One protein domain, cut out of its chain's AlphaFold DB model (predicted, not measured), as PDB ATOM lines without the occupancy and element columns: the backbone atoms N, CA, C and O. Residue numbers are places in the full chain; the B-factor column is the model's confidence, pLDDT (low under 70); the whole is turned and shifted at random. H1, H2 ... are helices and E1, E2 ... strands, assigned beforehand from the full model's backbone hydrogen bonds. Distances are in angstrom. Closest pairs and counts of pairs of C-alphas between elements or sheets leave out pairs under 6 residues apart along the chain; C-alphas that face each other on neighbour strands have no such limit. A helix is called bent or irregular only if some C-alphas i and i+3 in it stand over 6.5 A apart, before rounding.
ATOM      1  N   PHE A   9     153.738 177.557 125.078       80.19
ATOM      2  CA  PHE A   9     152.790 178.595 124.657       80.19
ATOM      3  C   PHE A   9     152.997 179.100 123.241       80.19
ATOM      4  O   PHE A   9     152.042 179.592 122.646       80.19
ATOM      5  N   TRP A  10     154.186 178.948 122.666       81.19
ATOM      6  CA  TRP A  10     154.373 179.212 121.246       81.19
ATOM      7  C   TRP A  10     153.553 178.233 120.398       81.19
ATOM      8  O   TRP A  10     152.852 178.665 119.483       81.19
ATOM      9  N   PHE A  11     153.568 176.937 120.740       83.06
ATOM     10  CA  PHE A  11     152.747 175.932 120.056       83.06
ATOM     11  C   PHE A  11     151.261 176.226 120.211       83.06
ATOM     12  O   PHE A  11     150.545 176.255 119.211       83.06
ATOM     13  N   ILE A  12     150.824 176.513 121.442       87.06
ATOM     14  CA  ILE A  12     149.444 176.916 121.715       87.06
ATOM     15  C   ILE A  12     149.102 178.107 120.819       87.06
ATOM     16  O   ILE A  12     148.237 177.956 119.968       87.06
ATOM     17  N   LYS A  13     149.858 179.217 120.878       86.94
ATOM     18  CA  LYS A  13     149.602 180.440 120.092       86.94
ATOM     19  C   LYS A  13     149.588 180.242 118.580       86.94
ATOM     20  O   LYS A  13     148.852 180.943 117.887       86.94
ATOM     21  N   ARG A  14     150.386 179.311 118.064       87.56
ATOM     22  CA  ARG A  14     150.510 179.078 116.626       87.56
ATOM     23  C   ARG A  14     149.454 178.129 116.069       87.56
ATOM     24  O   ARG A  14     148.994 178.354 114.955       87.56
ATOM     25  N   PHE A  15     149.106 177.076 116.805       89.81
ATOM     26  CA  PHE A  15     148.291 175.979 116.274       89.81
ATOM     27  C   PHE A  15     146.868 175.946 116.833       89.81
ATOM     28  O   PHE A  15     145.957 175.524 116.129       89.81
ATOM     29  N   LEU A  16     146.636 176.446 118.048       91.44
ATOM     30  CA  LEU A  16     145.310 176.488 118.671       91.44
ATOM     31  C   LEU A  16     144.621 177.834 118.430       91.44
ATOM     32  O   LEU A  16     144.335 178.568 119.364       91.44
ATOM     33  N   SER A  17     144.352 178.190 117.171       92.94
ATOM     34  CA  SER A  17     143.670 179.461 116.871       92.94
ATOM     35  C   SER A  17     142.352 179.611 117.649       92.94
ATOM     36  O   SER A  17     141.686 178.623 117.958       92.94
ATOM     37  N   ARG A  18     141.931 180.853 117.917       92.25
ATOM     38  CA  ARG A  18     140.670 181.118 118.627       92.25
ATOM     39  C   ARG A  18     139.465 180.430 117.972       92.25
ATOM     40  O   ARG A  18     138.643 179.867 118.680       92.25
ATOM     41  N   HIS A  19     139.421 180.405 116.641       94.31
ATOM     42  CA  HIS A  19     138.378 179.709 115.891       94.31
ATOM     43  C   HIS A  19     138.367 178.197 116.161       94.31
ATOM     44  O   HIS A  19     137.304 177.614 116.365       94.31
ATOM     45  N   LEU A  20     139.546 177.564 116.223       95.62
ATOM     46  CA  LEU A  20     139.648 176.152 116.595       95.62
ATOM     47  C   LEU A  20     139.209 175.934 118.040       95.62
ATOM     48  O   LEU A  20     138.410 175.042 118.281       95.62
ATOM     49  N   ILE A  21     139.670 176.763 118.982       96.25
ATOM     50  CA  ILE A  21     139.283 176.661 120.398       96.25
ATOM     51  C   ILE A  21     137.757 176.697 120.547       96.25
ATOM     52  O   ILE A  21     137.187 175.845 121.218       96.25
ATOM     53  N   GLU A  22     137.098 177.654 119.895       95.12
ATOM     54  CA  GLU A  22     135.646 177.852 119.975       95.12
ATOM     55  C   GLU A  22     134.834 176.765 119.239       95.12
ATOM     56  O   GLU A  22     133.627 176.673 119.442       95.12
ATOM     57  N   SER A  23     135.480 175.918 118.427       97.12
ATOM     58  CA  SER A  23     134.827 174.809 117.708       97.12
ATOM     59  C   SER A  23     134.679 173.531 118.543       97.12
ATOM     60  O   SER A  23     133.974 172.612 118.134       97.12
ATOM     61  N   TYR A  24     135.324 173.460 119.710       97.25
ATOM     62  CA  TYR A  24     135.226 172.328 120.633       97.25
ATOM     63  C   TYR A  24     134.608 172.767 121.962       97.25
ATOM     64  O   TYR A  24     134.603 173.945 122.316       97.25
ATOM     65  N   ARG A  25     134.092 171.804 122.732       97.31
ATOM     66  CA  ARG A  25     133.620 172.055 124.104       97.31
ATOM     67  C   ARG A  25     134.775 172.055 125.103       97.31
ATOM     68  O   ARG A  25     134.837 172.922 125.973       97.31
ATOM     69  N   PHE A  26     135.690 171.105 124.943       97.94
ATOM     70  CA  PHE A  26     136.852 170.924 125.801       97.94
ATOM     71  C   PHE A  26     138.131 170.936 124.978       97.94
ATOM     72  O   PHE A  26     138.170 170.418 123.864       97.94
ATOM     73  N   ILE A  27     139.176 171.537 125.538       97.38
ATOM     74  CA  ILE A  27     140.517 171.542 124.962       97.38
ATOM     75  C   ILE A  27     141.455 170.883 125.963       97.38
ATOM     76  O   ILE A  27     141.663 171.395 127.064       97.38
ATOM     77  N   TRP A  28     142.026 169.756 125.553       96.62
ATOM     78  CA  TRP A  28     143.033 169.022 126.305       96.62
ATOM     79  C   TRP A  28     144.412 169.439 125.814       96.62
ATOM     80  O   TRP A  28     144.702 169.380 124.619       96.62
ATOM     81  N   ILE A  29     145.265 169.871 126.736       93.00
ATOM     82  CA  ILE A  29     146.669 170.164 126.460       93.00
ATOM     83  C   ILE A  29     147.489 169.206 127.303       93.00
ATOM     84  O   ILE A  29     147.323 169.148 128.520       93.00
ATOM     85  N   LEU A  30     148.356 168.453 126.639       91.94
ATOM     86  CA  LEU A  30     149.110 167.377 127.249       91.94
ATOM     87  C   LEU A  30     150.556 167.386 126.767       91.94
ATOM     88  O   LEU A  30     150.836 167.702 125.608       91.94
ATOM     89  N   ASP A  31     151.457 167.079 127.693       88.19
ATOM     90  CA  ASP A  31     152.857 166.820 127.401       88.19
ATOM     91  C   ASP A  31     153.001 165.448 126.733       88.19
ATOM     92  O   ASP A  31     152.171 164.555 126.915       88.19
ATOM     93  N   GLU A  32     154.055 165.279 125.933       87.62
ATOM     94  CA  GLU A  32     154.291 164.046 125.162       87.62
ATOM     95  C   GLU A  32     154.570 162.815 126.039       87.62
ATOM     96  O   GLU A  32     154.498 161.684 125.569       87.62
ATOM     97  N   ASP A  33     154.877 163.041 127.312       88.88
ATOM     98  CA  ASP A  33     155.271 162.059 128.311       88.88
ATOM     99  C   ASP A  33     154.247 161.947 129.456       88.88
ATOM    100  O   ASP A  33     154.578 161.484 130.550       88.88
ATOM    101  N   VAL A  34     152.995 162.361 129.228       92.50
ATOM    102  CA  VAL A  34     151.897 162.054 130.151       92.50
ATOM    103  C   VAL A  34     151.422 160.611 129.984       92.50
ATOM    104  O   VAL A  34     151.259 160.115 128.872       92.50
ATOM    105  N   GLN A  35     151.111 159.952 131.098       94.75
ATOM    106  CA  GLN A  35     150.366 158.694 131.110       94.75
ATOM    107  C   GLN A  35     149.158 158.806 132.041       94.75
ATOM    108  O   GLN A  35     149.291 159.266 133.173       94.75
ATOM    109  N   PHE A  36     147.990 158.353 131.592       95.19
ATOM    110  CA  PHE A  36     146.771 158.248 132.394       95.19
ATOM    111  C   PHE A  36     145.923 157.059 131.916       95.19
ATOM    112  O   PHE A  36     146.054 156.649 130.766       95.19
ATOM    113  N   ASP A  37     145.082 156.510 132.796       92.38
ATOM    114  CA  ASP A  37     144.293 155.281 132.553       92.38
ATOM    115  C   ASP A  37     142.784 155.477 132.801       92.38
ATOM    116  O   ASP A  37     142.044 154.568 133.163       92.38
ATOM    117  N   PHE A  38     142.299 156.710 132.663       95.00
ATOM    118  CA  PHE A  38     140.875 157.017 132.777       95.00
ATOM    119  C   PHE A  38     140.260 157.295 131.405       95.00
ATOM    120  O   PHE A  38     140.925 157.784 130.490       95.00
ATOM    121  N   HIS A  39     138.956 157.047 131.274       96.06
ATOM    122  CA  HIS A  39     138.230 157.329 130.041       96.06
ATOM    123  C   HIS A  39     138.002 158.848 129.870       96.06
ATOM    124  O   HIS A  39     137.377 159.463 130.745       96.06
ATOM    125  N   PRO A  40     138.444 159.480 128.761       96.12
ATOM    126  CA  PRO A  40     138.321 160.928 128.576       96.12
ATOM    127  C   PRO A  40     136.878 161.440 128.643       96.12
ATOM    128  O   PRO A  40     136.630 162.468 129.263       96.12
ATOM    129  N   LEU A  41     135.903 160.698 128.100       96.56
ATOM    130  CA  LEU A  41     134.495 161.118 128.161       96.56
ATOM    131  C   LEU A  41     133.933 161.103 129.591       96.56
ATOM    132  O   LEU A  41     133.109 161.951 129.926       96.56
ATOM    133  N   THR A  42     134.428 160.218 130.466       97.31
ATOM    134  CA  THR A  42     134.045 160.224 131.885       97.31
ATOM    135  C   THR A  42     134.562 161.493 132.552       97.31
ATOM    136  O   THR A  42     133.831 162.149 133.293       97.31
ATOM    137  N   TYR A  43     135.809 161.869 132.252       97.62
ATOM    138  CA  TYR A  43     136.414 163.104 132.738       97.62
ATOM    139  C   TYR A  43     135.632 164.332 132.255       97.62
ATOM    140  O   TYR A  43     135.229 165.167 133.064       97.62
ATOM    141  N   GLU A  44     135.350 164.418 130.952       97.75
ATOM    142  CA  GLU A  44     134.574 165.514 130.364       97.75
ATOM    143  C   GLU A  44     133.156 165.591 130.929       97.75
ATOM    144  O   GLU A  44     132.671 166.688 131.202       97.75
ATOM    145  N   CYS A  45     132.500 164.452 131.168       97.56
ATOM    146  CA  CYS A  45     131.188 164.402 131.803       97.56
ATOM    147  C   CYS A  45     131.215 165.017 133.208       97.56
ATOM    148  O   CYS A  45     130.373 165.859 133.519       97.56
ATOM    149  N   VAL A  46     132.212 164.671 134.032       97.25
ATOM    150  CA  VAL A  46     132.375 165.240 135.380       97.25
ATOM    151  C   VAL A  46     132.670 166.739 135.312       97.25
ATOM    152  O   VAL A  46     131.995 167.529 135.973       97.25
ATOM    153  N   VAL A  47     133.636 167.149 134.484       97.00
ATOM    154  CA  VAL A  47     133.977 168.568 134.267       97.00
ATOM    155  C   VAL A  47     132.744 169.354 133.839       97.00
ATOM    156  O   VAL A  47     132.472 170.431 134.373       97.00
ATOM    157  N   ASN A  48     131.964 168.795 132.915       96.62
ATOM    158  CA  ASN A  48     130.741 169.406 132.440       96.62
ATOM    159  C   ASN A  48     129.674 169.499 133.534       96.62
ATOM    160  O   ASN A  48     129.049 170.543 133.691       96.62
ATOM    161  N   HIS A  49     129.455 168.426 134.293       95.69
ATOM    162  CA  HIS A  49     128.430 168.381 135.332       95.69
ATOM    163  C   HIS A  49     128.645 169.481 136.378       95.69
ATOM    164  O   HIS A  49     127.719 170.221 136.703       95.69
ATOM    165  N   TYR A  50     129.885 169.641 136.842       94.56
ATOM    166  CA  TYR A  50     130.240 170.639 137.853       94.56
ATOM    167  C   TYR A  50     130.621 172.006 137.272       94.56
ATOM    168  O   TYR A  50     131.041 172.884 138.025       94.56
ATOM    169  N   GLN A  51     130.469 172.202 135.955       94.38
ATOM    170  CA  GLN A  51     130.791 173.451 135.252       94.38
ATOM    171  C   GLN A  51     132.225 173.937 135.542       94.38
ATOM    172  O   GLN A  51     132.476 175.128 135.738       94.38
ATOM    173  N   ILE A  52     133.175 173.001 135.593       95.94
ATOM    174  CA  ILE A  52     134.580 173.297 135.871       95.94
ATOM    175  C   ILE A  52     135.198 173.917 134.615       95.94
ATOM    176  O   ILE A  52     135.161 173.333 133.534       95.94
ATOM    177  N   LEU A  53     135.772 175.111 134.750       96.38
ATOM    178  CA  LEU A  53     136.316 175.855 133.612       96.38
ATOM    179  C   LEU A  53     137.761 175.472 133.292       96.38
ATOM    180  O   LEU A  53     138.164 175.512 132.128       96.38
ATOM    181  N   LEU A  54     138.531 175.115 134.317       96.56
ATOM    182  CA  LEU A  54     139.914 174.680 134.192       96.56
ATOM    183  C   LEU A  54     140.194 173.547 135.175       96.56
ATOM    184  O   LEU A  54     139.983 173.694 136.376       96.56
ATOM    185  N   SER A  55     140.685 172.416 134.691       97.56
ATOM    186  CA  SER A  55     140.958 171.269 135.548       97.56
ATOM    187  C   SER A  55     142.227 170.527 135.174       97.56
ATOM    188  O   SER A  55     142.752 170.640 134.069       97.56
ATOM    189  N   SER A  56     142.712 169.745 136.130       96.88
ATOM    190  CA  SER A  56     143.751 168.741 135.926       96.88
ATOM    191  C   SER A  56     143.384 167.484 136.716       96.88
ATOM    192  O   SER A  56     142.816 167.600 137.807       96.88
ATOM    193  N   PRO A  57     143.695 166.279 136.211       96.81
ATOM    194  CA  PRO A  57     143.770 165.079 137.036       96.81
ATOM    195  C   PRO A  57     144.761 165.278 138.193       96.81
ATOM    196  O   PRO A  57     145.647 166.141 138.131       96.81
ATOM    197  N   GLY A  58     144.632 164.484 139.248       95.25
ATOM    198  CA  GLY A  58     145.628 164.435 140.311       95.25
ATOM    199  C   GLY A  58     146.919 163.745 139.850       95.25
ATOM    200  O   GLY A  58     146.900 162.715 139.175       95.25
ATOM    201  N   ARG A  59     148.071 164.309 140.226       93.06
ATOM    202  CA  ARG A  59     149.393 163.737 139.913       93.06
ATOM    203  C   ARG A  59     149.774 162.634 140.905       93.06
ATOM    204  O   ARG A  59     149.648 162.838 142.115       93.06
ATOM    205  N   LEU A  60     150.290 161.518 140.389       89.31
ATOM    206  CA  LEU A  60     150.842 160.399 141.164       89.31
ATOM    207  C   LEU A  60     152.377 160.407 141.158       89.31
ATOM    208  O   LEU A  60     152.997 160.876 142.113       89.31
ATOM    209  N   LEU A  61     152.989 159.899 140.085       81.50
ATOM    210  CA  LEU A  61     154.438 159.759 139.934       81.50
ATOM    211  C   LEU A  61     154.984 160.728 138.878       81.50
ATOM    212  O   LEU A  61     154.252 161.184 137.995       81.50
ATOM    213  N   GLY A  62     156.286 161.013 138.952       78.88
ATOM    214  CA  GLY A  62     156.998 161.763 137.918       78.88
ATOM    215  C   GLY A  62     157.861 162.904 138.426       78.88
ATOM    216  O   GLY A  62     158.252 162.927 139.596       78.88
ATOM    217  N   SER A  63     158.145 163.854 137.532       73.88
ATOM    218  CA  SER A  63     158.929 165.048 137.853       73.88
ATOM    219  C   SER A  63     158.337 165.887 138.996       73.88
ATOM    220  O   SER A  63     157.197 165.712 139.446       73.88
ATOM    221  N   PHE A  64     159.142 166.841 139.471       78.19
ATOM    222  CA  PHE A  64     158.730 167.784 140.501       78.19
ATOM    223  C   PHE A  64     157.410 168.484 140.139       78.19
ATOM    224  O   PHE A  64     157.231 169.000 139.040       78.19
ATOM    225  N   SER A  65     156.508 168.525 141.114       82.56
ATOM    226  CA  SER A  65     155.175 169.112 141.021       82.56
ATOM    227  C   SER A  65     154.830 169.805 142.331       82.56
ATOM    228  O   SER A  65     155.298 169.394 143.405       82.56
ATOM    229  N   TYR A  66     153.995 170.841 142.273       87.19
ATOM    230  CA  TYR A  66     153.496 171.464 143.496       87.19
ATOM    231  C   TYR A  66     152.608 170.483 144.269       87.19
ATOM    232  O   TYR A  66     151.755 169.820 143.693       87.19
ATOM    233  N   LEU A  67     152.739 170.427 145.599       90.06
ATOM    234  CA  LEU A  67     151.965 169.486 146.430       90.06
ATOM    235  C   LEU A  67     150.449 169.574 146.194       90.06
ATOM    236  O   LEU A  67     149.759 168.563 146.237       90.06
ATOM    237  N   ILE A  68     149.940 170.770 145.889       90.81
ATOM    238  CA  ILE A  68     148.518 171.001 145.616       90.81
ATOM    239  C   ILE A  68     148.010 170.317 144.335       90.81
ATOM    240  O   ILE A  68     146.802 170.182 144.189       90.81
ATOM    241  N   THR A  69     148.873 169.880 143.416       92.19
ATOM    242  CA  THR A  69     148.458 169.181 142.185       92.19
ATOM    243  C   THR A  69     148.446 167.666 142.342       92.19
ATOM    244  O   THR A  69     148.021 166.956 141.434       92.19
ATOM    245  N   ARG A  70     148.982 167.145 143.450       93.19
ATOM    246  CA  ARG A  70     149.050 165.704 143.706       93.19
ATOM    247  C   ARG A  70     147.706 165.177 144.174       93.19
ATOM    248  O   ARG A  70     146.931 165.936 144.760       93.19
ATOM    249  N   ILE A  71     147.459 163.886 143.970       93.25
ATOM    250  CA  ILE A  71     146.319 163.232 144.615       93.25
ATOM    251  C   ILE A  71     146.422 163.438 146.127       93.25
ATOM    252  O   ILE A  71     147.497 163.297 146.715       93.25
ATOM    253  N   SER A  72     145.313 163.827 146.746       92.94
ATOM    254  CA  SER A  72     145.236 164.000 148.193       92.94
ATOM    255  C   SER A  72     144.325 162.938 148.805       92.94
ATOM    256  O   SER A  72     143.153 162.873 148.432       92.94
ATOM    257  N   PRO A  73     144.803 162.194 149.821       90.50
ATOM    258  CA  PRO A  73     143.986 161.216 150.546       90.50
ATOM    259  C   PRO A  73     142.707 161.803 151.166       90.50
ATOM    260  O   PRO A  73     141.738 161.094 151.396       90.50
ATOM    261  N   LEU A  74     142.659 163.121 151.404       90.75
ATOM    262  CA  LEU A  74     141.472 163.811 151.933       90.75
ATOM    263  C   LEU A  74     140.277 163.831 150.959       90.75
ATOM    264  O   LEU A  74     139.172 164.227 151.348       90.75
ATOM    265  N   TYR A  75     140.516 163.483 149.696       91.81
ATOM    266  CA  TYR A  75     139.534 163.500 148.615       91.81
ATOM    267  C   TYR A  75     139.508 162.170 147.850       91.81
ATOM    268  O   TYR A  75     138.952 162.128 146.763       91.81
ATOM    269  N   GLU A  76     140.101 161.104 148.395       81.38
ATOM    270  CA  GLU A  76     140.182 159.786 147.743       81.38
ATOM    271  C   GLU A  76     138.797 159.150 147.537       81.38
ATOM    272  O   GLU A  76     138.539 158.516 146.518       81.38
ATOM    273  N   ASP A  77     137.869 159.394 148.464       85.31
ATOM    274  CA  ASP A  77     136.465 158.979 148.403       85.31
ATOM    275  C   ASP A  77     135.554 159.987 147.671       85.31
ATOM    276  O   ASP A  77     134.340 159.788 147.558       85.31
ATOM    277  N   LYS A  78     136.138 161.072 147.152       92.25
ATOM    278  CA  LYS A  78     135.449 162.185 146.488       92.25
ATOM    279  C   LYS A  78     135.950 162.331 145.059       92.25
ATOM    280  O   LYS A  78     136.946 161.745 144.660       92.25
ATOM    281  N   ILE A  79     135.268 163.180 144.297       94.31
ATOM    282  CA  ILE A  79     135.629 163.482 142.905       94.31
ATOM    283  C   ILE A  79     136.953 164.256 142.814       94.31
ATOM    284  O   ILE A  79     137.757 164.066 141.900       94.31
ATOM    285  N   GLY A  80     137.170 165.163 143.765       95.75
ATOM    286  CA  GLY A  80     138.323 166.046 143.805       95.75
ATOM    287  C   GLY A  80     138.051 167.301 144.618       95.75
ATOM    288  O   GLY A  80     137.146 167.336 145.461       95.75
ATOM    289  N   ARG A  81     138.816 168.357 144.338       95.94
ATOM    290  CA  ARG A  81     138.792 169.617 145.086       95.94
ATOM    291  C   ARG A  81     138.825 170.852 144.200       95.94
ATOM    292  O   ARG A  81     139.505 170.892 143.175       95.94
ATOM    293  N   TRP A  82     138.154 171.896 144.669       95.56
ATOM    294  CA  TRP A  82     138.314 173.246 144.137       95.56
ATOM    295  C   TRP A  82     139.648 173.839 144.600       95.56
ATOM    296  O   TRP A  82     140.073 173.623 145.736       95.56
ATOM    297  N   THR A  83     140.307 174.596 143.729       94.12
ATOM    298  CA  THR A  83     141.642 175.166 143.962       94.12
ATOM    299  C   THR A  83     141.785 176.506 143.240       94.12
ATOM    300  O   THR A  83     141.020 176.803 142.324       94.12
ATOM    301  N   ASP A  84     142.772 177.315 143.610       91.75
ATOM    302  CA  ASP A  84     143.224 178.475 142.824       91.75
ATOM    303  C   ASP A  84     144.478 178.191 141.988       91.75
ATOM    304  O   ASP A  84     145.039 179.100 141.377       91.75
ATOM    305  N   PHE A  85     144.924 176.937 141.948       92.44
ATOM    306  CA  PHE A  85     146.115 176.545 141.213       92.44
ATOM    307  C   PHE A  85     145.923 175.229 140.466       92.44
ATOM    308  O   PHE A  85     145.688 174.185 141.080       92.44
ATOM    309  N   VAL A  86     146.103 175.293 139.147       92.56
ATOM    310  CA  VAL A  86     146.220 174.149 138.238       92.56
ATOM    311  C   VAL A  86     147.506 174.345 137.447       92.56
ATOM    312  O   VAL A  86     147.667 175.358 136.771       92.56
ATOM    313  N   GLU A  87     148.434 173.401 137.569       88.75
ATOM    314  CA  GLU A  87     149.726 173.471 136.888       88.75
ATOM    315  C   GLU A  87     149.567 173.243 135.386       88.75
ATOM    316  O   GLU A  87     148.681 172.525 134.928       88.75
ATOM    317  N   THR A  88     150.441 173.868 134.601       82.62
ATOM    318  CA  THR A  88     150.325 173.884 133.137       82.62
ATOM    319  C   THR A  88     150.550 172.527 132.456       82.62
ATOM    320  O   THR A  88     150.328 172.435 131.247       82.62
ATOM    321  N   GLY A  89     151.034 171.514 133.183       82.56
ATOM    322  CA  GLY A  89     151.316 170.167 132.688       82.56
ATOM    323  C   GLY A  89     151.416 169.128 133.820       82.56
ATOM    324  O   GLY A  89     151.470 169.495 134.998       82.56
ATOM    325  N   PRO A  90     151.430 167.827 133.484       88.31
ATOM    326  CA  PRO A  90     151.558 167.269 132.143       88.31
ATOM    327  C   PRO A  90     150.239 167.156 131.387       88.31
ATOM    328  O   PRO A  90     150.250 166.821 130.213       88.31
ATOM    329  N   LEU A  91     149.104 167.417 132.034       93.38
ATOM    330  CA  LEU A  91     147.798 167.427 131.393       93.38
ATOM    331  C   LEU A  91     146.933 168.473 132.063       93.38
ATOM    332  O   LEU A  91     146.803 168.509 133.285       93.38
ATOM    333  N   ILE A  92     146.341 169.318 131.238       94.81
ATOM    334  CA  ILE A  92     145.407 170.344 131.655       94.81
ATOM    335  C   ILE A  92     144.226 170.356 130.691       94.81
ATOM    336  O   ILE A  92     144.388 170.210 129.476       94.81
ATOM    337  N   VAL A  93     143.027 170.511 131.239       97.25
ATOM    338  CA  VAL A  93     141.779 170.508 130.481       97.25
ATOM    339  C   VAL A  93     141.070 171.830 130.700       97.25
ATOM    340  O   VAL A  93     140.838 172.257 131.830       97.25
ATOM    341  N   PHE A  94     140.725 172.486 129.599       97.25
ATOM    342  CA  PHE A  94     139.962 173.724 129.602       97.25
ATOM    343  C   PHE A  94     138.568 173.472 129.048       97.25
ATOM    344  O   PHE A  94     138.422 172.831 128.006       97.25
ATOM    345  N   HIS A  95     137.556 174.091 129.652       97.31
ATOM    346  CA  HIS A  95     136.369 174.442 128.884       97.31
ATOM    347  C   HIS A  95     136.769 175.468 127.810       97.31
ATOM    348  O   HIS A  95     137.550 176.387 128.085       97.31
ATOM    349  N   SER A  96     136.256 175.346 126.586       96.69
ATOM    350  CA  SER A  96     136.714 176.175 125.461       96.69
ATOM    351  C   SER A  96     136.551 177.672 125.708       96.69
ATOM    352  O   SER A  96     137.448 178.445 125.378       96.69
ATOM    353  N   THR A  97     135.475 178.093 126.377       95.75
ATOM    354  CA  THR A  97     135.268 179.502 126.762       95.75
ATOM    355  C   THR A  97     136.354 180.024 127.708       95.75
ATOM    356  O   THR A  97     136.742 181.190 127.617       95.75
ATOM    357  N   ALA A  98     136.884 179.172 128.590       95.50
ATOM    358  CA  ALA A  98     137.961 179.532 129.502       95.50
ATOM    359  C   ALA A  98     139.272 179.737 128.741       95.50
ATOM    360  O   ALA A  98     139.918 180.778 128.895       95.50
ATOM    361  N   LEU A  99     139.628 178.795 127.859       95.25
ATOM    362  CA  LEU A  99     140.828 178.933 127.039       95.25
ATOM    363  C   LEU A  99     140.708 180.088 126.042       95.25
ATOM    364  O   LEU A  99     141.678 180.812 125.859       95.25
ATOM    365  N   ALA A 100     139.537 180.326 125.447       95.44
ATOM    366  CA  ALA A 100     139.313 181.449 124.537       95.44
ATOM    367  C   ALA A 100     139.539 182.804 125.228       95.44
ATOM    368  O   ALA A 100     140.118 183.715 124.631       95.44
ATOM    369  N   CYS A 101     139.148 182.933 126.501       93.94
ATOM    370  CA  CYS A 101     139.472 184.123 127.281       93.94
ATOM    371  C   CYS A 101     140.975 184.200 127.592       93.94
ATOM    372  O   CYS A 101     141.627 185.193 127.257       93.94
ATOM    373  N   LEU A 102     141.545 183.133 128.169       91.19
ATOM    374  CA  LEU A 102     142.964 183.068 128.542       91.19
ATOM    375  C   LEU A 102     143.909 183.245 127.354       91.19
ATOM    376  O   LEU A 102     144.993 183.797 127.514       91.19
ATOM    377  N   TRP A 103     143.491 182.855 126.153       91.56
ATOM    378  CA  TRP A 103     144.243 183.005 124.913       91.56
ATOM    379  C   TRP A 103     144.748 184.432 124.677       91.56
ATOM    380  O   TRP A 103     145.845 184.630 124.141       91.56
ATOM    381  N   SER A 104     143.964 185.428 125.094       88.38
ATOM    382  CA  SER A 104     144.309 186.851 124.971       88.38
ATOM    383  C   SER A 104     145.398 187.283 125.959       88.38
ATOM    384  O   SER A 104     146.064 188.288 125.736       88.38
ATOM    385  N   PHE A 105     145.602 186.506 127.023       84.56
ATOM    386  CA  PHE A 105     146.619 186.718 128.054       84.56
ATOM    387  C   PHE A 105     147.851 185.832 127.857       84.56
ATOM    388  O   PHE A 105     148.869 186.063 128.499       84.56
ATOM    389  N   ILE A 106     147.785 184.830 126.975       83.12
ATOM    390  CA  ILE A 106     148.927 183.987 126.621       83.12
ATOM    391  C   ILE A 106     149.738 184.666 125.507       83.12
ATOM    392  O   ILE A 106     149.219 185.029 124.449       83.12
ATOM    393  N   SER A 107     151.039 184.771 125.739       78.88
ATOM    394  CA  SER A 107     152.079 185.231 124.825       78.88
ATOM    395  C   SER A 107     152.916 184.052 124.346       78.88
ATOM    396  O   SER A 107     153.373 183.214 125.123       78.88
ATOM    397  N   GLU A 108     153.183 184.056 123.049       76.06
ATOM    398  CA  GLU A 108     154.025 183.113 122.324       76.06
ATOM    399  C   GLU A 108     155.503 183.161 122.741       76.06
ATOM    400  O   GLU A 108     156.269 182.256 122.423       76.06
ATOM    401  N   LYS A 109     155.926 184.205 123.464       69.75
ATOM    402  CA  LYS A 109     157.322 184.390 123.900       69.75
ATOM    403  C   LYS A 109     157.671 183.577 125.156       69.75
ATOM    404  O   LYS A 109     158.834 183.538 125.576       69.75
ATOM    405  N   VAL A 110     156.683 182.924 125.765       68.06
ATOM    406  CA  VAL A 110     156.771 182.323 127.103       68.06
ATOM    407  C   VAL A 110     156.766 180.799 127.006       68.06
ATOM    408  O   VAL A 110     156.032 180.219 126.219       68.06
ATOM    409  N   SER A 111     157.652 180.152 127.758       63.19
ATOM    410  CA  SER A 111     157.900 178.701 127.749       63.19
ATOM    411  C   SER A 111     156.910 178.004 128.656       63.19
ATOM    412  O   SER A 111     156.187 177.134 128.180       63.19
ATOM    413  N   SER A 112     156.905 178.444 129.919       62.25
ATOM    414  CA  SER A 112     156.251 177.859 131.105       62.25
ATOM    415  C   SER A 112     157.101 178.072 132.372       62.25
ATOM    416  O   SER A 112     156.684 177.670 133.453       62.25
ATOM    417  N   GLY A 113     158.284 178.694 132.276       58.84
ATOM    418  CA  GLY A 113     159.291 178.677 133.340       58.84
ATOM    419  C   GLY A 113     158.986 179.557 134.556       58.84
ATOM    420  O   GLY A 113     159.551 179.306 135.616       58.84
ATOM    421  N   TYR A 114     158.118 180.572 134.440       56.16
ATOM    422  CA  TYR A 114     157.793 181.478 135.560       56.16
ATOM    423  C   TYR A 114     156.387 181.306 136.159       56.16
ATOM    424  O   TYR A 114     155.993 182.043 137.068       56.16
ATOM    425  N   GLY A 115     155.638 180.312 135.680       68.25
ATOM    426  CA  GLY A 115     154.387 179.892 136.301       68.25
ATOM    427  C   GLY A 115     153.186 180.775 135.970       68.25
ATOM    428  O   GLY A 115     152.558 181.351 136.854       68.25
ATOM    429  N   LEU A 116     152.842 180.883 134.683       75.12
ATOM    430  CA  LEU A 116     151.537 181.414 134.262       75.12
ATOM    431  C   LEU A 116     150.357 180.644 134.899       75.12
ATOM    432  O   LEU A 116     149.309 181.233 135.163       75.12
ATOM    433  N   ASP A 117     150.553 179.364 135.222       82.25
ATOM    434  CA  ASP A 117     149.633 178.566 136.050       82.25
ATOM    435  C   ASP A 117     149.308 179.214 137.403       82.25
ATOM    436  O   ASP A 117     148.210 179.028 137.921       82.25
ATOM    437  N   LEU A 118     150.215 180.021 137.964       83.69
ATOM    438  CA  LEU A 118     150.011 180.715 139.241       83.69
ATOM    439  C   LEU A 118     148.949 181.809 139.185       83.69
ATOM    440  O   LEU A 118     148.583 182.334 140.235       83.69
ATOM    441  N   ILE A 119     148.507 182.193 137.988       86.00
ATOM    442  CA  ILE A 119     147.579 183.307 137.813       86.00
ATOM    443  C   ILE A 119     146.355 182.963 136.968       86.00
ATOM    444  O   ILE A 119     145.375 183.697 137.040       86.00
ATOM    445  N   TRP A 120     146.347 181.875 136.192       88.81
ATOM    446  CA  TRP A 120     145.227 181.581 135.286       88.81
ATOM    447  C   TRP A 120     143.876 181.463 135.982       88.81
ATOM    448  O   TRP A 120     142.905 182.041 135.501       88.81
ATOM    449  N   CYS A 121     143.808 180.797 137.135       91.50
ATOM    450  CA  CYS A 121     142.567 180.695 137.903       91.50
ATOM    451  C   CYS A 121     142.055 182.072 138.343       91.50
ATOM    452  O   CYS A 121     140.857 182.343 138.257       91.50
ATOM    453  N   GLN A 122     142.965 182.971 138.724       89.50
ATOM    454  CA  GLN A 122     142.618 184.329 139.124       89.50
ATOM    455  C   GLN A 122     142.183 185.194 137.937       89.50
ATOM    456  O   GLN A 122     141.199 185.921 138.044       89.50
ATOM    457  N   ILE A 123     142.852 185.082 136.783       89.12
ATOM    458  CA  ILE A 123     142.426 185.758 135.545       89.12
ATOM    459  C   ILE A 123     141.019 185.308 135.164       89.12
ATOM    460  O   ILE A 123     140.158 186.137 134.873       89.12
ATOM    461  N   LEU A 124     140.781 183.995 135.164       91.44
ATOM    462  CA  LEU A 124     139.478 183.437 134.831       91.44
ATOM    463  C   LEU A 124     138.402 183.980 135.777       91.44
ATOM    464  O   LEU A 124     137.364 184.435 135.306       91.44
ATOM    465  N   SER A 125     138.683 184.012 137.079       90.12
ATOM    466  CA  SER A 125     137.771 184.531 138.103       90.12
ATOM    467  C   SER A 125     137.473 186.020 137.956       90.12
ATOM    468  O   SER A 125     136.315 186.428 137.886       90.12
ATOM    469  N   GLU A 126     138.507 186.850 137.852       87.88
ATOM    470  CA  GLU A 126     138.345 188.301 137.939       87.88
ATOM    471  C   GLU A 126     138.108 188.990 136.596       87.88
ATOM    472  O   GLU A 126     137.555 190.089 136.557       87.88
ATOM    473  N   MET A 127     138.548 188.399 135.485       88.44
ATOM    474  CA  MET A 127     138.492 189.048 134.174       88.44
ATOM    475  C   MET A 127     137.480 188.394 133.243       88.44
ATOM    476  O   MET A 127     136.774 189.113 132.537       88.44
ATOM    477  N   CYS A 128     137.391 187.065 133.262       91.25
ATOM    478  CA  CYS A 128     136.586 186.310 132.305       91.25
ATOM    479  C   CYS A 128     135.185 185.973 132.839       91.25
ATOM    480  O   CYS A 128     134.205 186.109 132.113       91.25
ATOM    481  N   PHE A 129     135.077 185.566 134.109       90.38
ATOM    482  CA  PHE A 129     133.868 184.969 134.689       90.38
ATOM    483  C   PHE A 129     133.469 185.612 136.024       90.38
ATOM    484  O   PHE A 129     133.160 184.928 136.996       90.38
ATOM    485  N   LYS A 130     133.417 186.949 136.049       82.88
ATOM    486  CA  LYS A 130     133.150 187.780 137.242       82.88
ATOM    487  C   LYS A 130     131.872 187.431 138.017       82.88
ATOM    488  O   LYS A 130     131.761 187.770 139.190       82.88
ATOM    489  N   SER A 131     130.888 186.823 137.356       76.38
ATOM    490  CA  SER A 131     129.605 186.440 137.952       76.38
ATOM    491  C   SER A 131     129.641 185.093 138.682       76.38
ATOM    492  O   SER A 131     128.713 184.788 139.428       76.38
ATOM    493  N   ILE A 132     130.679 184.277 138.477       74.56
ATOM    494  CA  ILE A 132     130.854 183.000 139.171       74.56
ATOM    495  C   ILE A 132     131.525 183.294 140.516       74.56
ATOM    496  O   ILE A 132     132.560 183.956 140.562       74.56
ATOM    497  N   SER A 133     130.933 182.823 141.623       60.25
ATOM    498  CA  SER A 133     131.520 182.958 142.965       60.25
ATOM    499  C   SER A 133     132.993 182.531 142.934       60.25
ATOM    500  O   SER A 133     133.316 181.407 142.542       60.25
ATOM    501  N   SER A 134     133.875 183.460 143.315       62.38
ATOM    502  CA  SER A 134     135.239 183.644 142.787       62.38
ATOM    503  C   SER A 134     136.259 182.520 143.021       62.38
ATOM    504  O   SER A 134     137.437 182.685 142.702       62.38
ATOM    505  N   LYS A 135     135.845 181.376 143.572       68.56
ATOM    506  CA  LYS A 135     136.736 180.293 144.020       68.56
ATOM    507  C   LYS A 135     136.460 178.926 143.388       68.56
ATOM    508  O   LYS A 135     137.253 178.015 143.583       68.56
ATOM    509  N   LYS A 136     135.371 178.755 142.631       87.56
ATOM    510  CA  LYS A 136     134.985 177.457 142.035       87.56
ATOM    511  C   LYS A 136     135.103 177.458 140.512       87.56
ATOM    512  O   LYS A 136     134.133 177.257 139.797       87.56
ATOM    513  N   ILE A 137     136.301 177.764 140.027       93.00
ATOM    514  CA  ILE A 137     136.616 177.843 138.589       93.00
ATOM    515  C   ILE A 137     137.622 176.770 138.203       93.00
ATOM    516  O   ILE A 137     137.484 176.130 137.161       93.00
ATOM    517  N   CYS A 138     138.618 176.586 139.068       95.38
ATOM    518  CA  CYS A 138     139.695 175.641 138.887       95.38
ATOM    519  C   CYS A 138     139.550 174.445 139.821       95.38
ATOM    520  O   CYS A 138     139.220 174.617 140.998       95.38
ATOM    521  N   ALA A 139     139.858 173.249 139.329       96.56
ATOM    522  CA  ALA A 139     139.781 172.038 140.134       96.56
ATOM    523  C   ALA A 139     140.925 171.054 139.869       96.56
ATOM    524  O   ALA A 139     141.402 170.914 138.743       96.56
ATOM    525  N   ILE A 140     141.312 170.324 140.916       96.81
ATOM    526  CA  ILE A 140     142.050 169.066 140.777       96.81
ATOM    527  C   ILE A 140     141.055 167.934 140.982       96.81
ATOM    528  O   ILE A 140     140.360 167.889 141.997       96.81
ATOM    529  N   LEU A 141     140.971 167.045 140.003       96.62
ATOM    530  CA  LEU A 141     140.073 165.901 140.003       96.62
ATOM    531  C   LEU A 141     140.830 164.679 140.534       96.62
ATOM    532  O   LEU A 141     141.473 163.970 139.768       96.62
ATOM    533  N   ASP A 142     140.800 164.480 141.854       95.44
ATOM    534  CA  ASP A 142     141.564 163.443 142.563       95.44
ATOM    535  C   ASP A 142     141.148 162.008 142.187       95.44
ATOM    536  O   ASP A 142     141.992 161.117 142.229       95.44
ATOM    537  N   SER A 143     139.900 161.778 141.748       94.50
ATOM    538  CA  SER A 143     139.473 160.461 141.232       94.50
ATOM    539  C   SER A 143     140.101 160.086 139.887       94.50
ATOM    540  O   SER A 143     139.951 158.955 139.429       94.50
ATOM    541  N   PHE A 144     140.761 161.033 139.223       95.38
ATOM    542  CA  PHE A 144     141.417 160.831 137.941       95.38
ATOM    543  C   PHE A 144     142.910 161.022 138.147       95.38
ATOM    544  O   PHE A 144     143.349 162.064 138.629       95.38
ATOM    545  N   SER A 145     143.701 160.022 137.782       94.81
ATOM    546  CA  SER A 145     145.133 160.023 138.051       94.81
ATOM    547  C   SER A 145     145.957 160.129 136.776       94.81
ATOM    548  O   SER A 145     145.567 159.656 135.707       94.81
ATOM    549  N   MET A 146     147.121 160.762 136.896       94.94
ATOM    550  CA  MET A 146     148.114 160.805 135.829       94.94
ATOM    551  C   MET A 146     149.541 160.729 136.370       94.94
ATOM    552  O   MET A 146     149.834 161.179 137.484       94.94
ATOM    553  N   ASN A 147     150.438 160.218 135.532       93.19
ATOM    554  CA  ASN A 147     151.880 160.205 135.728       93.19
ATOM    555  C   ASN A 147     152.557 161.137 134.716       93.19
ATOM    556  O   ASN A 147     152.113 161.261 133.576       93.19
ATOM    557  N   HIS A 148     153.651 161.766 135.139       90.12
ATOM    558  CA  HIS A 148     154.562 162.495 134.257       90.12
ATOM    559  C   HIS A 148     155.831 161.660 134.091       90.12
ATOM    560  O   HIS A 148     156.585 161.489 135.046       90.12
ATOM    561  N   LEU A 149     156.032 161.056 132.925       87.50
ATOM    562  CA  LEU A 149     157.051 160.019 132.759       87.50
ATOM    563  C   LEU A 149     158.478 160.586 132.748       87.50
ATOM    564  O   LEU A 149     159.412 159.865 133.107       87.50
ATOM    565  N   SER A 150     158.677 161.865 132.410       80.25
ATOM    566  CA  SER A 150     159.985 162.499 132.561       80.25
ATOM    567  C   SER A 150     160.330 162.824 134.015       80.25
ATOM    568  O   SER A 150     159.492 163.085 134.878       80.25
ATOM    569  N   GLN A 151     161.638 162.854 134.267       70.44
ATOM    570  CA  GLN A 151     162.243 163.321 135.517       70.44
ATOM    571  C   GLN A 151     162.788 164.756 135.387       70.44
ATOM    572  O   GLN A 151     163.377 165.291 136.325       70.44
ATOM    573  N   GLY A 152     162.623 165.377 134.214       66.62
ATOM    574  CA  GLY A 152     163.153 166.701 133.913       66.62
ATOM    575  C   GLY A 152     162.456 167.789 134.725       66.62
ATOM    576  O   GLY A 152     161.232 167.806 134.851       66.62
ATOM    577  N   ILE A 153     163.241 168.720 135.268       64.75
ATOM    578  CA  ILE A 153     162.735 169.915 135.944       64.75
ATOM    579  C   ILE A 153     163.150 171.119 135.104       64.75
ATOM    580  O   ILE A 153     164.339 171.340 134.878       64.75
ATOM    581  N   ASN A 154     162.178 171.912 134.654       60.72
ATOM    582  CA  ASN A 154     162.477 173.212 134.061       60.72
ATOM    583  C   ASN A 154     163.021 174.134 135.158       60.72
ATOM    584  O   ASN A 154     162.379 174.324 136.192       60.72
ATOM    585  N   THR A 155     164.211 174.697 134.955       57.50
ATOM    586  CA  THR A 155     164.810 175.615 135.928       57.50
ATOM    587  C   THR A 155     164.195 177.010 135.815       57.50
ATOM    588  O   THR A 155     163.780 177.453 134.740       57.50
ATOM    589  N   VAL A 156     164.177 177.735 136.936       56.66
ATOM    590  CA  VAL A 156     163.699 179.130 137.020       56.66
ATOM    591  C   VAL A 156     164.465 180.046 136.050       56.66
ATOM    592  O   VAL A 156     163.905 181.013 135.533       56.66
ATOM    593  N   ASP A 157     165.712 179.701 135.715       57.59
ATOM    594  CA  ASP A 157     166.549 180.436 134.762       57.59
ATOM    595  C   ASP A 157     165.970 180.471 133.339       57.59
ATOM    596  O   ASP A 157     166.117 181.474 132.635       57.59
ATOM    597  N   VAL A 158     165.233 179.431 132.930       60.59
ATOM    598  CA  VAL A 158     164.496 179.403 131.652       60.59
ATOM    599  C   VAL A 158     163.305 180.374 131.688       60.59
ATOM    600  O   VAL A 158     162.950 180.980 130.672       60.59
ATOM    601  N   GLY A 159     162.725 180.576 132.877       58.97
ATOM    602  CA  GLY A 159     161.595 181.466 133.133       58.97
ATOM    603  C   GLY A 159     161.954 182.943 133.312       58.97
ATOM    604  O   GLY A 159     161.113 183.796 133.050       58.97
ATOM    605  N   ASN A 160     163.186 183.291 133.702       61.34
ATOM    606  CA  ASN A 160     163.584 184.689 133.960       61.34
ATOM    607  C   ASN A 160     163.359 185.621 132.752       61.34
ATOM    608  O   ASN A 160     163.028 186.794 132.917       61.34
ATOM    609  N   ARG A 161     163.467 185.096 131.523       62.44
ATOM    610  CA  ARG A 161     163.192 185.848 130.282       62.44
ATOM    611  C   ARG A 161     161.700 186.129 130.053       62.44
ATOM    612  O   ARG A 161     161.360 186.946 129.203       62.44
ATOM    613  N   GLU A 162     160.816 185.442 130.773       64.25
ATOM    614  CA  GLU A 162     159.356 185.602 130.715       64.25
ATOM    615  C   GLU A 162     158.870 186.716 131.643       64.25
ATOM    616  O   GLU A 162     157.808 187.291 131.400       64.25
ATOM    617  N   LEU A 163     159.653 187.040 132.680       64.94
ATOM    618  CA  LEU A 163     159.277 188.008 133.701       64.94
ATOM    619  C   LEU A 163     158.867 189.358 133.092       64.94
ATOM    620  O   LEU A 163     157.759 189.789 133.396       64.94
ATOM    621  N   PRO A 164     159.613 189.985 132.158       71.88
ATOM    622  CA  PRO A 164     159.212 191.279 131.599       71.88
ATOM    623  C   PRO A 164     157.871 191.257 130.849       71.88
ATOM    624  O   PRO A 164     157.192 192.279 130.795       71.88
ATOM    625  N   ALA A 165     157.466 190.111 130.285       68.12
ATOM    626  CA  ALA A 165     156.204 189.993 129.550       68.12
ATOM    627  C   ALA A 165     154.981 190.007 130.479       68.12
ATOM    628  O   ALA A 165     153.906 190.436 130.064       68.12
ATOM    629  N   TYR A 166     155.143 189.564 131.732       69.94
ATOM    630  CA  TYR A 166     154.029 189.415 132.666       69.94
ATOM    631  C   TYR A 166     154.224 190.073 134.019       69.94
ATOM    632  O   TYR A 166     153.293 190.023 134.804       69.94
ATOM    633  N   GLN A 167     155.358 190.698 134.331       74.56
ATOM    634  CA  GLN A 167     155.708 191.089 135.701       74.56
ATOM    635  C   GLN A 167     154.595 191.859 136.420       74.56
ATOM    636  O   GLN A 167     154.185 191.458 137.506       74.56
ATOM    637  N   GLY A 168     154.056 192.918 135.807       74.69
ATOM    638  CA  GLY A 168     152.973 193.702 136.414       74.69
ATOM    639  C   GLY A 168     151.680 192.900 136.591       74.69
ATOM    640  O   GLY A 168     151.009 192.992 137.616       74.69
ATOM    641  N   PHE A 169     151.359 192.061 135.611       75.12
ATOM    642  CA  PHE A 169     150.158 191.237 135.600       75.12
ATOM    643  C   PHE A 169     150.257 190.068 136.598       75.12
ATOM    644  O   PHE A 169     149.340 189.792 137.363       75.12
ATOM    645  N   TYR A 170     151.422 189.438 136.659       77.88
ATOM    646  CA  TYR A 170     151.773 188.362 137.566       77.88
ATOM    647  C   TYR A 170     151.730 188.825 139.022       77.88
ATOM    648  O   TYR A 170     151.096 188.172 139.840       77.88
ATOM    649  N   GLN A 171     152.325 189.977 139.351       81.12
ATOM    650  CA  GLN A 171     152.271 190.509 140.720       81.12
ATOM    651  C   GLN A 171     150.848 190.863 141.160       81.12
ATOM    652  O   GLN A 171     150.517 190.706 142.330       81.12
ATOM    653  N   LYS A 172     149.994 191.302 140.228       80.94
ATOM    654  CA  LYS A 172     148.598 191.628 140.526       80.94
ATOM    655  C   LYS A 172     147.757 190.391 140.859       80.94
ATOM    656  O   LYS A 172     146.935 190.455 141.765       80.94
ATOM    657  N   TYR A 173     147.931 189.299 140.112       81.62
ATOM    658  CA  TYR A 173     147.017 188.151 140.160       81.62
ATOM    659  C   TYR A 173     147.586 186.905 140.840       81.62
ATOM    660  O   TYR A 173     146.864 185.926 141.004       81.62
ATOM    661  N   LYS A 174     148.864 186.904 141.232       80.94
ATOM    662  CA  LYS A 174     149.462 185.771 141.944       80.94
ATOM    663  C   LYS A 174     148.792 185.588 143.299       80.94
ATOM    664  O   LYS A 174     148.890 186.450 144.170       80.94
ATOM    665  N   THR A 175     148.193 184.423 143.504       71.94
ATOM    666  CA  THR A 175     147.600 184.036 144.786       71.94
ATOM    667  C   THR A 175     148.463 183.016 145.526       71.94
ATOM    668  O   THR A 175     149.424 182.434 145.002       71.94
ATOM    669  N   LYS A 176     148.144 182.810 146.807       80.12
ATOM    670  CA  LYS A 176     148.704 181.707 147.588       80.12
ATOM    671  C   LYS A 176     147.912 180.447 147.259       80.12
ATOM    672  O   LYS A 176     146.774 180.357 147.696       80.12
ATOM    673  N   LYS A 177     148.572 179.482 146.610       88.44
ATOM    674  CA  LYS A 177     148.033 178.150 146.287       88.44
ATOM    675  C   LYS A 177     147.236 177.563 147.459       88.44
ATOM    676  O   LYS A 177     147.815 177.297 148.517       88.44
ATOM    677  N   GLN A 178     145.940 177.361 147.271       89.69
ATOM    678  CA  GLN A 178     144.980 176.942 148.285       89.69
ATOM    679  C   GLN A 178     143.929 175.999 147.697       89.69
ATOM    680  O   GLN A 178     143.415 176.213 146.602       89.69
ATOM    681  N   SER A 179     143.578 174.971 148.472       89.56
ATOM    682  CA  SER A 179     142.358 174.192 148.250       89.56
ATOM    683  C   SER A 179     141.188 174.870 148.957       89.56
ATOM    684  O   SER A 179     141.336 175.340 150.086       89.56
ATOM    685  N   PHE A 180     140.022 174.877 148.317       90.81
ATOM    686  CA  PHE A 180     138.785 175.447 148.858       90.81
ATOM    687  C   PHE A 180     137.799 174.395 149.375       90.81
ATOM    688  O   PHE A 180     136.693 174.744 149.787       90.81
ATOM    689  N   GLY A 181     138.197 173.122 149.369       92.62
ATOM    690  CA  GLY A 181     137.360 171.999 149.780       92.62
ATOM    691  C   GLY A 181     136.862 171.161 148.600       92.62
ATOM    692  O   GLY A 181     137.266 171.387 147.454       92.62
ATOM    693  N   PRO A 182     136.027 170.150 148.880       95.12
ATOM    694  CA  PRO A 182     135.671 169.143 147.891       95.12
ATOM    695  C   PRO A 182     134.742 169.693 146.808       95.12
ATOM    696  O   PRO A 182     133.965 170.619 147.054       95.12
ATOM    697  N   ILE A 183     134.822 169.108 145.609       94.81
ATOM    698  CA  ILE A 183     133.884 169.400 144.512       94.81
ATOM    699  C   ILE A 183     132.480 168.938 144.891       94.81
ATOM    700  O   ILE A 183     131.526 169.705 144.774       94.81
ATOM    701  N   ASP A 184     132.405 167.719 145.418       92.25
ATOM    702  CA  ASP A 184     131.207 167.072 145.932       92.25
ATOM    703  C   ASP A 184     131.592 166.197 147.136       92.25
ATOM    704  O   ASP A 184     132.735 165.742 147.241       92.25
ATOM    705  N   GLN A 185     130.651 165.984 148.051       87.94
ATOM    706  CA  GLN A 185     130.821 165.073 149.184       87.94
ATOM    707  C   GLN A 185     130.736 163.606 148.758       87.94
ATOM    708  O   GLN A 185     131.233 162.743 149.477       87.94
ATOM    709  N   HIS A 186     130.117 163.320 147.608       84.69
ATOM    710  CA  HIS A 186     129.912 161.961 147.120       84.69
ATOM    711  C   HIS A 186     130.373 161.796 145.668       84.69
ATOM    712  O   HIS A 186     130.315 162.716 144.858       84.69
ATOM    713  N   SER A 187     130.788 160.580 145.317       84.75
ATOM    714  CA  SER A 187     131.230 160.197 143.970       84.75
ATOM    715  C   SER A 187     130.100 159.648 143.084       84.75
ATOM    716  O   SER A 187     130.364 159.059 142.041       84.75
ATOM    717  N   SER A 188     128.828 159.853 143.446       88.94
ATOM    718  CA  SER A 188     127.663 159.342 142.695       88.94
ATOM    719  C   SER A 188     127.667 159.768 141.220       88.94
ATOM    720  O   SER A 188     127.387 158.958 140.335       88.94
ATOM    721  N   ILE A 189     128.054 161.015 140.944       93.25
ATOM    722  CA  ILE A 189     128.178 161.542 139.579       93.25
ATOM    723  C   ILE A 189     129.275 160.836 138.787       93.25
ATOM    724  O   ILE A 189     129.086 160.594 137.596       93.25
ATOM    725  N   LEU A 190     130.376 160.437 139.431       92.19
ATOM    726  CA  LEU A 190     131.440 159.691 138.764       92.19
ATOM    727  C   LEU A 190     130.904 158.365 138.207       92.19
ATOM    728  O   LEU A 190     131.132 158.067 137.040       92.19
ATOM    729  N   TYR A 191     130.120 157.616 138.989       91.50
ATOM    730  CA  TYR A 191     129.504 156.365 138.525       91.50
ATOM    731  C   TYR A 191     128.541 156.586 137.352       91.50
ATOM    732  O   TYR A 191     128.574 155.837 136.377       91.50
ATOM    733  N   SER A 192     127.714 157.634 137.421       93.69
ATOM    734  CA  SER A 192     126.802 158.002 136.329       93.69
ATOM    735  C   SER A 192     127.566 158.308 135.034       93.69
ATOM    736  O   SER A 192     127.260 157.744 133.983       93.69
ATOM    737  N   CYS A 193     128.614 159.131 135.122       95.25
ATOM    738  CA  CYS A 193     129.462 159.491 133.987       95.25
ATOM    739  C   CYS A 193     130.216 158.291 133.400       95.25
ATOM    740  O   CYS A 193     130.330 158.176 132.178       95.25
ATOM    741  N   THR A 194     130.699 157.377 134.245       92.06
ATOM    742  CA  THR A 194     131.370 156.152 133.791       92.06
ATOM    743  C   THR A 194     130.420 155.276 132.981       92.06
ATOM    744  O   THR A 194     130.782 154.833 131.895       92.06
ATOM    745  N   ASN A 195     129.181 155.090 133.445       90.56
ATOM    746  CA  ASN A 195     128.188 154.283 132.732       90.56
ATOM    747  C   ASN A 195     127.774 154.895 131.387       90.56
ATOM    748  O   ASN A 195     127.589 154.163 130.421       90.56
ATOM    749  N   GLN A 196     127.658 156.223 131.306       87.56
ATOM    750  CA  GLN A 196     127.345 156.918 130.050       87.56
ATOM    751  C   GLN A 196     128.471 156.819 129.017       87.56
ATOM    752  O   GLN A 196     128.202 156.854 127.824       87.56
ATOM    753  N   SER A 197     129.718 156.704 129.471       81.38
ATOM    754  CA  SER A 197     130.899 156.715 128.604       81.38
ATOM    755  C   SER A 197     131.240 155.350 127.994       81.38
ATOM    756  O   SER A 197     132.144 155.277 127.169       81.38
ATOM    757  N   MET A 198     130.562 154.277 128.421       73.38
ATOM    758  CA  MET A 198     130.757 152.905 127.925       73.38
ATOM    759  C   MET A 198     129.773 152.507 126.809       73.38
ATOM    760  O   MET A 198     129.805 151.362 126.357       73.38
TER     761      MET A 198
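Overview. This is residues 9 to 198 of the 199 residues of the protein "Hypothetical protein" of Adineta ricciae (UniProt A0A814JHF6). A strongly twisted sheet of seven strands makes the core, with H3 packed on one face and H4 on the opposite face. H7 packs on H3 at one end of the longest axis, and H6, reached through H5, makes the other end. The printed part has 190 residues with seven named helices and seven named strands; along the chain come H1 and H2, then E1 and E2, then H3, then E3, E4 and E5, then H4 and H5, then E6, H6, E7 and H7; the class is mixed, helices and strands, and the sheet is branched at E6, which has E2, E3 and E4 as neighbours, with E3 and E6 parallel and the other neighbour pairs antiparallel. The whole is compact, with a radius of gyration of the C-alphas of 15.9 A and spans of 47 by 37 by 31 A.

Along the chain. Find C-alpha 9 at (152.790, 178.595, 124.657), where H1 begins, residues 9 to 15. Next come H2, residues 18 to 22, E1, 26 to 30, E2, 34 to 36, and H3, 40 to 49, 14.1 A long. E3 is residues 54 to 59, 15.6 A, E4 81 to 83, E5 91 to 95 and H4 96 to 102. H5, residues 117 to 128, 15.6 A, is irregular: C-alphas 118 and 121 are 7.6 A apart. E6, residues 138 to 148, 20.4 A, begins at (139.695, 175.641, 138.887) and bends by 97 degrees at residue 143. H6, residues 156 to 173, 19.2 A, is irregular: C-alphas 165 and 168 are 8.4 A apart, with a kink of 96 degrees near residue 166. E7 is residues 179 to 182; H7, 188 to 196, ends at (127.345, 156.918, 130.050).

Arrangement. Look first at E6: E3 is its parallel neighbour (N 141 to O 56, 2.9 A), and E2 (N 147 to O 35, 2.8 A) and E4 (N 81 to O 140, 2.8 A) lie on its other side, antiparallel. E5 is antiparallel to E3 (N 93 to O 55, 2.8 A) and to E1 (N 27 to O 94, 2.9 A), and E7 to E4 (N 180 to O 82, 2.9 A). H3 and H4 are on opposite faces of the sheet; H5 grazes it with residues 120 to 125, and H2 only just does, with residues 20 to 22. H3 touches H7 at a steep tilt of 47 degrees, opposite ways, the closest C-alphas being those of Thr 42 and Cys 193, 5.1 A. H4 touches H2 (Ser 96 and Ile 21, 5.7 A) and H5 (Cys 101 and Cys 128, 6.2 A), the latter about perpendicular at 77 degrees. H5 touches H6 with residues 119 to 123 alone, at a shallow tilt of 28 degrees, the same way (Ile 119 and Tyr 173, 5.4 A). H1 touches no helix. Every O i to N i+4 pair is within hydrogen-bond range in H1, H2, H3, H4 and H7, against 6 of 8 in H5 and 6 of 14 in H6, where 8 of 15 O i to N i+3 pairs are.

Size, cuts and confidence. The C-alphas farthest apart are those of Pro 164 and Asn 195, 48.3 A. The printed part has no cut; the links E3 to E4 and H4 to H5 are long. The mean pLDDT of the printed part is 86.5, and residues 109 to 115, 133 to 135, 152 to 163 and 165 to 166 are under 70.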